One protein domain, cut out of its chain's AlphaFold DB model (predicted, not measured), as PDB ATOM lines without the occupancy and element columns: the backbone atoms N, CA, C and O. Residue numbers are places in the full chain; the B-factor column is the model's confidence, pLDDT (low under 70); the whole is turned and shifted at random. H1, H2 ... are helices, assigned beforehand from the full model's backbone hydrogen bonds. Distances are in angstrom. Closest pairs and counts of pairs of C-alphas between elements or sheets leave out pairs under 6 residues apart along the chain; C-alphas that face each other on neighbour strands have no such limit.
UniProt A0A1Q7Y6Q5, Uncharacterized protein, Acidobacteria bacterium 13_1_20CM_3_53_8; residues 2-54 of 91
ATOM      1  N   ALA A   2     -15.269  23.168  21.339       56.53
ATOM      2  CA  ALA A   2     -14.515  21.925  21.514       56.53
ATOM      3  C   ALA A   2     -15.528  20.813  21.813       56.53
ATOM      4  O   ALA A   2     -16.483  21.083  22.544       56.53
ATOM      5  N   ASP A   3     -15.346  19.634  21.218       79.94
ATOM      6  CA  ASP A   3     -16.176  18.469  21.538       79.94
ATOM      7  C   ASP A   3     -16.122  18.228  23.047       79.94
ATOM      8  O   ASP A   3     -15.063  18.361  23.674       79.94
ATOM      9  N   GLU A   4     -17.265  17.899  23.638       75.81
ATOM     10  CA  GLU A   4     -17.381  17.640  25.073       75.81
ATOM     11  C   GLU A   4     -16.405  16.530  25.497       75.81
ATOM     12  O   GLU A   4     -15.709  16.637  26.509       75.81
ATOM     13  N   GLU A   5     -16.221  15.540  24.626       80.62
ATOM     14  CA  GLU A   5     -15.268  14.446  24.756       80.62
ATOM     15  C   GLU A   5     -13.809  14.925  24.790       80.62
ATOM     16  O   GLU A   5     -12.997  14.360  25.524       80.62
ATOM     17  N   GLN A   6     -13.449  15.983  24.051       83.75
ATOM     18  CA  GLN A   6     -12.089  16.540  24.073       83.75
ATOM     19  C   GLN A   6     -11.796  17.258  25.394       83.75
ATOM     20  O   GLN A   6     -10.690  17.145  25.930       83.75
ATOM     21  N   VAL A   7     -12.788  17.966  25.941       79.19
ATOM     22  CA  VAL A   7     -12.679  18.610  27.259       79.19
ATOM     23  C   VAL A   7     -12.553  17.550  28.355       79.19
ATOM     24  O   VAL A   7     -11.683  17.657  29.223       79.19
ATOM     25  N   ILE A   8     -13.366  16.495  28.285       78.75
ATOM     26  CA  ILE A   8     -13.308  15.363  29.217       78.75
ATOM     27  C   ILE A   8     -11.943  14.667  29.133       78.75
ATOM     28  O   ILE A   8     -11.302  14.460  30.163       78.75
ATOM     29  N   ALA A   9     -11.439  14.384  27.928       83.19
ATOM     30  CA  ALA A   9     -10.140  13.742  27.736       83.19
ATOM     31  C   ALA A   9      -8.981  14.552  28.346       83.19
ATOM     32  O   ALA A   9      -8.125  13.985  29.030       83.19
ATOM     33  N   TYR A  10      -8.965  15.877  28.163       84.19
ATOM     34  CA  TYR A  10      -7.938  16.740  28.757       84.19
ATOM     35  C   TYR A  10      -7.979  16.721  30.293       84.19
ATOM     36  O   TYR A  10      -6.937  16.651  30.952       84.19
ATOM     37  N   ASN A  11      -9.178  16.730  30.875       76.31
ATOM     38  CA  ASN A  11      -9.360  16.680  32.323       76.31
ATOM     39  C   ASN A  11      -8.924  15.331  32.918       76.31
ATOM     40  O   ASN A  11      -8.233  15.319  33.940       76.31
ATOM     41  N   ILE A  12      -9.240  14.214  32.249       79.81
ATOM     42  CA  ILE A  12      -8.772  12.871  32.638       79.81
ATOM     43  C   ILE A  12      -7.238  12.820  32.649       79.81
ATOM     44  O   ILE A  12      -6.637  12.358  33.619       79.81
ATOM     45  N   LEU A  13      -6.584  13.349  31.609       85.19
ATOM     46  CA  LEU A  13      -5.120  13.396  31.535       85.19
ATOM     47  C   LEU A  13      -4.506  14.271  32.638       85.19
ATOM     48  O   LEU A  13      -3.523  13.874  33.264       85.19
ATOM     49  N   SER A  14      -5.094  15.439  32.913       81.31
ATOM     50  CA  SER A  14      -4.664  16.330  33.999       81.31
ATOM     51  C   SER A  14      -4.703  15.624  35.359       81.31
ATOM     52  O   SER A  14      -3.736  15.707  36.119       81.31
ATOM     53  N   TYR A  15      -5.768  14.864  35.639       76.50
ATOM     54  CA  TYR A  15      -5.912  14.070  36.860       76.50
ATOM     55  C   TYR A  15      -4.855  12.962  36.971       76.50
ATOM     56  O   TYR A  15      -4.045  12.976  37.900       76.50
ATOM     57  N   LEU A  16      -4.798  12.051  35.995       80.19
ATOM     58  CA  LEU A  16      -3.873  10.912  36.030       80.19
ATOM     59  C   LEU A  16      -2.402  11.362  36.071       80.19
ATOM     60  O   LEU A  16      -1.566  10.717  36.701       80.19
ATOM     61  N   SER A  17      -2.074  12.514  35.472       82.81
ATOM     62  CA  SER A  17      -0.715  13.073  35.524       82.81
ATOM     63  C   SER A  17      -0.271  13.504  36.931       82.81
ATOM     64  O   SER A  17       0.919  13.416  37.250       82.81
ATOM     65  N   LYS A  18      -1.215  13.950  37.773       76.19
ATOM     66  CA  LYS A  18      -0.985  14.355  39.171       76.19
ATOM     67  C   LYS A  18      -1.001  13.162  40.127       76.19
ATOM     68  O   LYS A  18      -0.374  13.225  41.180       76.19
ATOM     69  N   HIS A  19      -1.656  12.071  39.734       71.81
ATOM     70  CA  HIS A  19      -1.804  10.848  40.520       71.81
ATOM     71  C   HIS A  19      -1.251   9.647  39.745       71.81
ATOM     72  O   HIS A  19      -1.982   8.742  39.368       71.81
ATOM     73  N   LYS A  20       0.067   9.634  39.503       73.44
ATOM     74  CA  LYS A  20       0.734   8.647  38.627       73.44
ATOM     75  C   LYS A  20       0.621   7.185  39.078       73.44
ATOM     76  O   LYS A  20       0.891   6.292  38.284       73.44
ATOM     77  N   GLU A  21       0.249   6.948  40.332       77.69
ATOM     78  CA  GLU A  21       0.011   5.611  40.891       77.69
ATOM     79  C   GLU A  21      -1.479   5.232  40.916       77.69
ATOM     80  O   GLU A  21      -1.822   4.130  41.343       77.69
ATOM     81  N   ALA A  22      -2.372   6.125  40.469       73.00
ATOM     82  CA  ALA A  22      -3.799   5.848  40.413       73.00
ATOM     83  C   ALA A  22      -4.071   4.718  39.412       73.00
ATOM     84  O   ALA A  22      -3.841   4.853  38.211       73.00
ATOM     85  N   GLN A  23      -4.586   3.602  39.923       78.94
ATOM     86  CA  GLN A  23      -5.112   2.480  39.141       78.94
ATOM     87  C   GLN A  23      -6.639   2.564  39.112       78.94
ATOM     88  O   GLN A  23      -7.342   1.635  39.500       78.94
ATOM     89  N   ASP A  24      -7.136   3.748  38.768       76.69
ATOM     90  CA  ASP A  24      -8.545   4.089  38.912       76.69
ATOM     91  C   ASP A  24      -9.406   3.367  37.861       76.69
ATOM     92  O   ASP A  24      -8.935   3.063  36.759       76.69
ATOM     93  N   THR A  25     -10.665   3.076  38.189       85.06
ATOM     94  CA  THR A  25     -11.606   2.467  37.230       85.06
ATOM     95  C   THR A  25     -12.334   3.546  36.431       85.06
ATOM     96  O   THR A  25     -12.264   4.729  36.762       85.06
ATOM     97  N   LEU A  26     -13.070   3.166  35.381       80.56
ATOM     98  CA  LEU A  26     -13.932   4.108  34.658       80.56
ATOM     99  C   LEU A  26     -14.921   4.795  35.612       80.56
ATOM    100  O   LEU A  26     -15.099   6.010  35.551       80.56
ATOM    101  N   GLU A  27     -15.533   4.020  36.507       75.50
ATOM    102  CA  GLU A  27     -16.454   4.517  37.523       75.50
ATOM    103  C   GLU A  27     -15.747   5.468  38.488       75.50
ATOM    104  O   GLU A  27     -16.298   6.520  38.788       75.50
ATOM    105  N   GLY A  28     -14.522   5.155  38.923       76.88
ATOM    106  CA  GLY A  28     -13.746   6.034  39.800       76.88
ATOM    107  C   GLY A  28     -13.340   7.350  39.128       76.88
ATOM    108  O   GLY A  28     -13.563   8.421  39.695       76.88
ATOM    109  N   ILE A  29     -12.898   7.298  37.868       75.06
ATOM    110  CA  ILE A  29     -12.601   8.487  37.050       75.06
ATOM    111  C   ILE A  29     -13.860   9.348  36.858       75.06
ATOM    112  O   ILE A  29     -13.814  10.567  37.040       75.06
ATOM    113  N   ALA A  30     -14.997   8.735  36.517       71.12
ATOM    114  CA  ALA A  30     -16.252   9.448  36.283       71.12
ATOM    115  C   ALA A  30     -16.836  10.043  37.575       71.12
ATOM    116  O   ALA A  30     -17.286  11.191  37.590       71.12
ATOM    117  N   GLN A  31     -16.813   9.284  38.670       67.81
ATOM    118  CA  GLN A  31     -17.364   9.692  39.958       67.81
ATOM    119  C   GLN A  31     -16.519  10.806  40.584       67.81
ATOM    120  O   GLN A  31     -17.081  11.777  41.091       67.81
ATOM    121  N   TRP A  32     -15.188  10.736  40.470       67.81
ATOM    122  CA  TRP A  32     -14.298  11.794  40.941       67.81
ATOM    123  C   TRP A  32     -14.413  13.072  40.110       67.81
ATOM    124  O   TRP A  32     -14.515  14.146  40.694       67.81
ATOM    125  N   TRP A  33     -14.489  12.987  38.775       65.38
ATOM    126  CA  TRP A  33     -14.692  14.172  37.931       65.38
ATOM    127  C   TRP A  33     -16.022  14.862  38.248       65.38
ATOM    128  O   TRP A  33     -16.054  16.078  38.448       65.38
ATOM    129  N   LEU A  34     -17.116  14.095  38.361       60.41
ATOM    130  CA  LEU A  34     -18.443  14.654  38.638       60.41
ATOM    131  C   LEU A  34     -18.484  15.294  40.017       60.41
ATOM    132  O   LEU A  34     -19.017  16.390  40.150       60.41
ATOM    133  N   LEU A  35     -17.894  14.664  41.032       63.81
ATOM    134  CA  LEU A  35     -17.837  15.227  42.377       63.81
ATOM    135  C   LEU A  35     -16.900  16.425  42.449       63.81
ATOM    136  O   LEU A  35     -17.294  17.445  42.995       63.81
ATOM    137  N   GLN A  36     -15.691  16.354  41.899       66.81
ATOM    138  CA  GLN A  36     -14.704  17.416  42.055       66.81
ATOM    139  C   GLN A  36     -15.052  18.653  41.224       66.81
ATOM    140  O   GLN A  36     -15.002  19.756  41.761       66.81
ATOM    141  N   GLN A  37     -15.468  18.503  39.961       66.62
ATOM    142  CA  GLN A  37     -15.880  19.651  39.150       66.62
ATOM    143  C   GLN A  37     -17.112  20.337  39.750       66.62
ATOM    144  O   GLN A  37     -17.154  21.564  39.849       66.62
ATOM    145  N   THR A  38     -18.082  19.547  40.211       67.50
ATOM    146  CA  THR A  38     -19.259  20.054  40.925       67.50
ATOM    147  C   THR A  38     -18.818  20.752  42.212       67.50
ATOM    148  O   THR A  38     -19.146  21.915  42.420       67.50
ATOM    149  N   VAL A  39     -17.993  20.123  43.049       72.25
ATOM    150  CA  VAL A  39     -17.515  20.704  44.314       72.25
ATOM    151  C   VAL A  39     -16.728  21.993  44.089       72.25
ATOM    152  O   VAL A  39     -16.986  22.963  44.793       72.25
ATOM    153  N   GLU A  40     -15.823  22.066  43.113       73.88
ATOM    154  CA  GLU A  40     -15.042  23.276  42.825       73.88
ATOM    155  C   GLU A  40     -15.926  24.426  42.326       73.88
ATOM    156  O   GLU A  40     -15.812  25.557  42.812       73.88
ATOM    157  N   GLN A  41     -16.864  24.142  41.416       74.81
ATOM    158  CA  GLN A  41     -17.831  25.134  40.942       74.81
ATOM    159  C   GLN A  41     -18.768  25.592  42.067       74.81
ATOM    160  O   GLN A  41     -19.026  26.790  42.222       74.81
ATOM    161  N   HIS A  42     -19.255  24.668  42.896       74.50
ATOM    162  CA  HIS A  42     -20.103  24.996  44.037       74.50
ATOM    163  C   HIS A  42     -19.330  25.707  45.143       74.50
ATOM    164  O   HIS A  42     -19.912  26.563  45.798       74.50
ATOM    165  N   LEU A  43     -18.030  25.465  45.317       80.56
ATOM    166  CA  LEU A  43     -17.231  26.108  46.358       80.56
ATOM    167  C   LEU A  43     -17.196  27.630  46.186       80.56
ATOM    168  O   LEU A  43     -17.288  28.360  47.172       80.56
ATOM    169  N   LEU A  44     -17.114  28.131  44.949       78.88
ATOM    170  CA  LEU A  44     -17.198  29.572  44.690       78.88
ATOM    171  C   LEU A  44     -18.574  30.138  45.073       78.88
ATOM    172  O   LEU A  44     -18.657  31.207  45.677       78.88
ATOM    173  N   HIS A  45     -19.648  29.419  44.743       80.12
ATOM    174  CA  HIS A  45     -21.011  29.815  45.093       80.12
ATOM    175  C   HIS A  45     -21.248  29.764  46.607       80.12
ATOM    176  O   HIS A  45     -21.811  30.701  47.162       80.12
ATOM    177  N   VAL A  46     -20.743  28.731  47.284       83.75
ATOM    178  CA  VAL A  46     -20.785  28.582  48.744       83.75
ATOM    179  C   VAL A  46     -20.015  29.713  49.420       83.75
ATOM    180  O   VAL A  46     -20.544  30.327  50.340       83.75
ATOM    181  N   LYS A  47     -18.818  30.070  48.935       85.81
ATOM    182  CA  LYS A  47     -18.049  31.217  49.455       85.81
ATOM    183  C   LYS A  47     -18.823  32.529  49.332       85.81
ATOM    184  O   LYS A  47     -18.875  33.291  50.291       85.81
ATOM    185  N   LYS A  48     -19.448  32.781  48.176       87.81
ATOM    186  CA  LYS A  48     -20.282  33.976  47.963       87.81
ATOM    187  C   LYS A  48     -21.510  33.984  48.875       87.81
ATOM    188  O   LYS A  48     -21.789  35.000  49.496       87.81
ATOM    189  N   ALA A  49     -22.207  32.855  48.995       88.88
ATOM    190  CA  ALA A  49     -23.367  32.728  49.873       88.88
ATOM    191  C   ALA A  49     -22.987  32.941  51.348       88.88
ATOM    192  O   ALA A  49     -23.667  33.683  52.050       88.88
ATOM    193  N   LEU A  50     -21.870  32.362  51.803       89.25
ATOM    194  CA  LEU A  50     -21.347  32.594  53.150       89.25
ATOM    195  C   LEU A  50     -20.997  34.067  53.370       89.25
ATOM    196  O   LEU A  50     -21.403  34.618  54.386       89.25
ATOM    197  N   ALA A  51     -20.326  34.722  52.416       89.25
ATOM    198  CA  ALA A  51     -20.022  36.151  52.510       89.25
ATOM    199  C   ALA A  51     -21.297  36.998  52.674       89.25
ATOM    200  O   ALA A  51     -21.361  37.825  53.577       89.25
ATOM    201  N   MET A  52     -22.343  36.726  51.887       92.25
ATOM    202  CA  MET A  52     -23.636  37.412  52.016       92.25
ATOM    203  C   MET A  52     -24.290  37.184  53.387       92.25
ATOM    204  O   MET A  52     -24.836  38.114  53.978       92.25
ATOM    205  N   LEU A  53     -24.248  35.954  53.908       91.44
ATOM    206  CA  LEU A  53     -24.816  35.627  55.221       91.44
ATOM    207  C   LEU A  53     -24.033  36.274  56.375       91.44
ATOM    208  O   LEU A  53     -24.632  36.627  57.392       91.44
ATOM    209  N   ILE A  54     -22.719  36.451  56.210       90.88
ATOM    210  CA  ILE A  54     -21.851  37.165  57.154       90.88
ATOM    211  C   ILE A  54     -22.128  38.669  57.116       90.88
ATOM    212  O   ILE A  54     -22.287  39.276  58.171       90.88
TER     213      ILE A  54
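This is residues 2 to 54 of the 91 residues of an uncharacterized protein of Acidobacteria bacterium 13_1_20CM_3_53_8 (UniProt A0A1Q7Y6Q5). Look for one long helix, H2, whose residues 38 to 54 stick out as a free arm, and a shorter helix, H1, set crosswise near the other end of H2, with few contacts between them. The printed part has 53 residues and two named helices, H1 then H2, with no named strand; the class is all helix. It is only just loose, close to extended, with a radius of gyration of the C-alphas of 14.4 A, and only just elongated, spanning 42 by 28 by 18 A.

Start with H2, residues 26 to 54, which has a kink of 30 degrees near residue 44. H1, residues 4 to 18, is close to it but not clearly touching: the closest C-alphas, of Ile 12 and Ile 29, are 7.3 A apart. Their lines are about perpendicular, at 90 degrees. In H1 every O i to N i+4 pair is within hydrogen-bond range; in H2, 23 of 25 are.

Find C-alpha 26 at (-13.932, 4.108, 34.658); from there H2 runs 40.8 A to C-alpha 54 at (-21.851, 37.165, 57.154). H1 begins at C-alpha 4, (-17.381, 17.640, 25.073), and runs 21.9 A.

The two C-alphas farthest apart, of Gln 23 and Ile 54, are 42.5 A apart. The printed part has no cut, and its link is short. Residue 2 and residues 31 to 38 have pLDDT under 70.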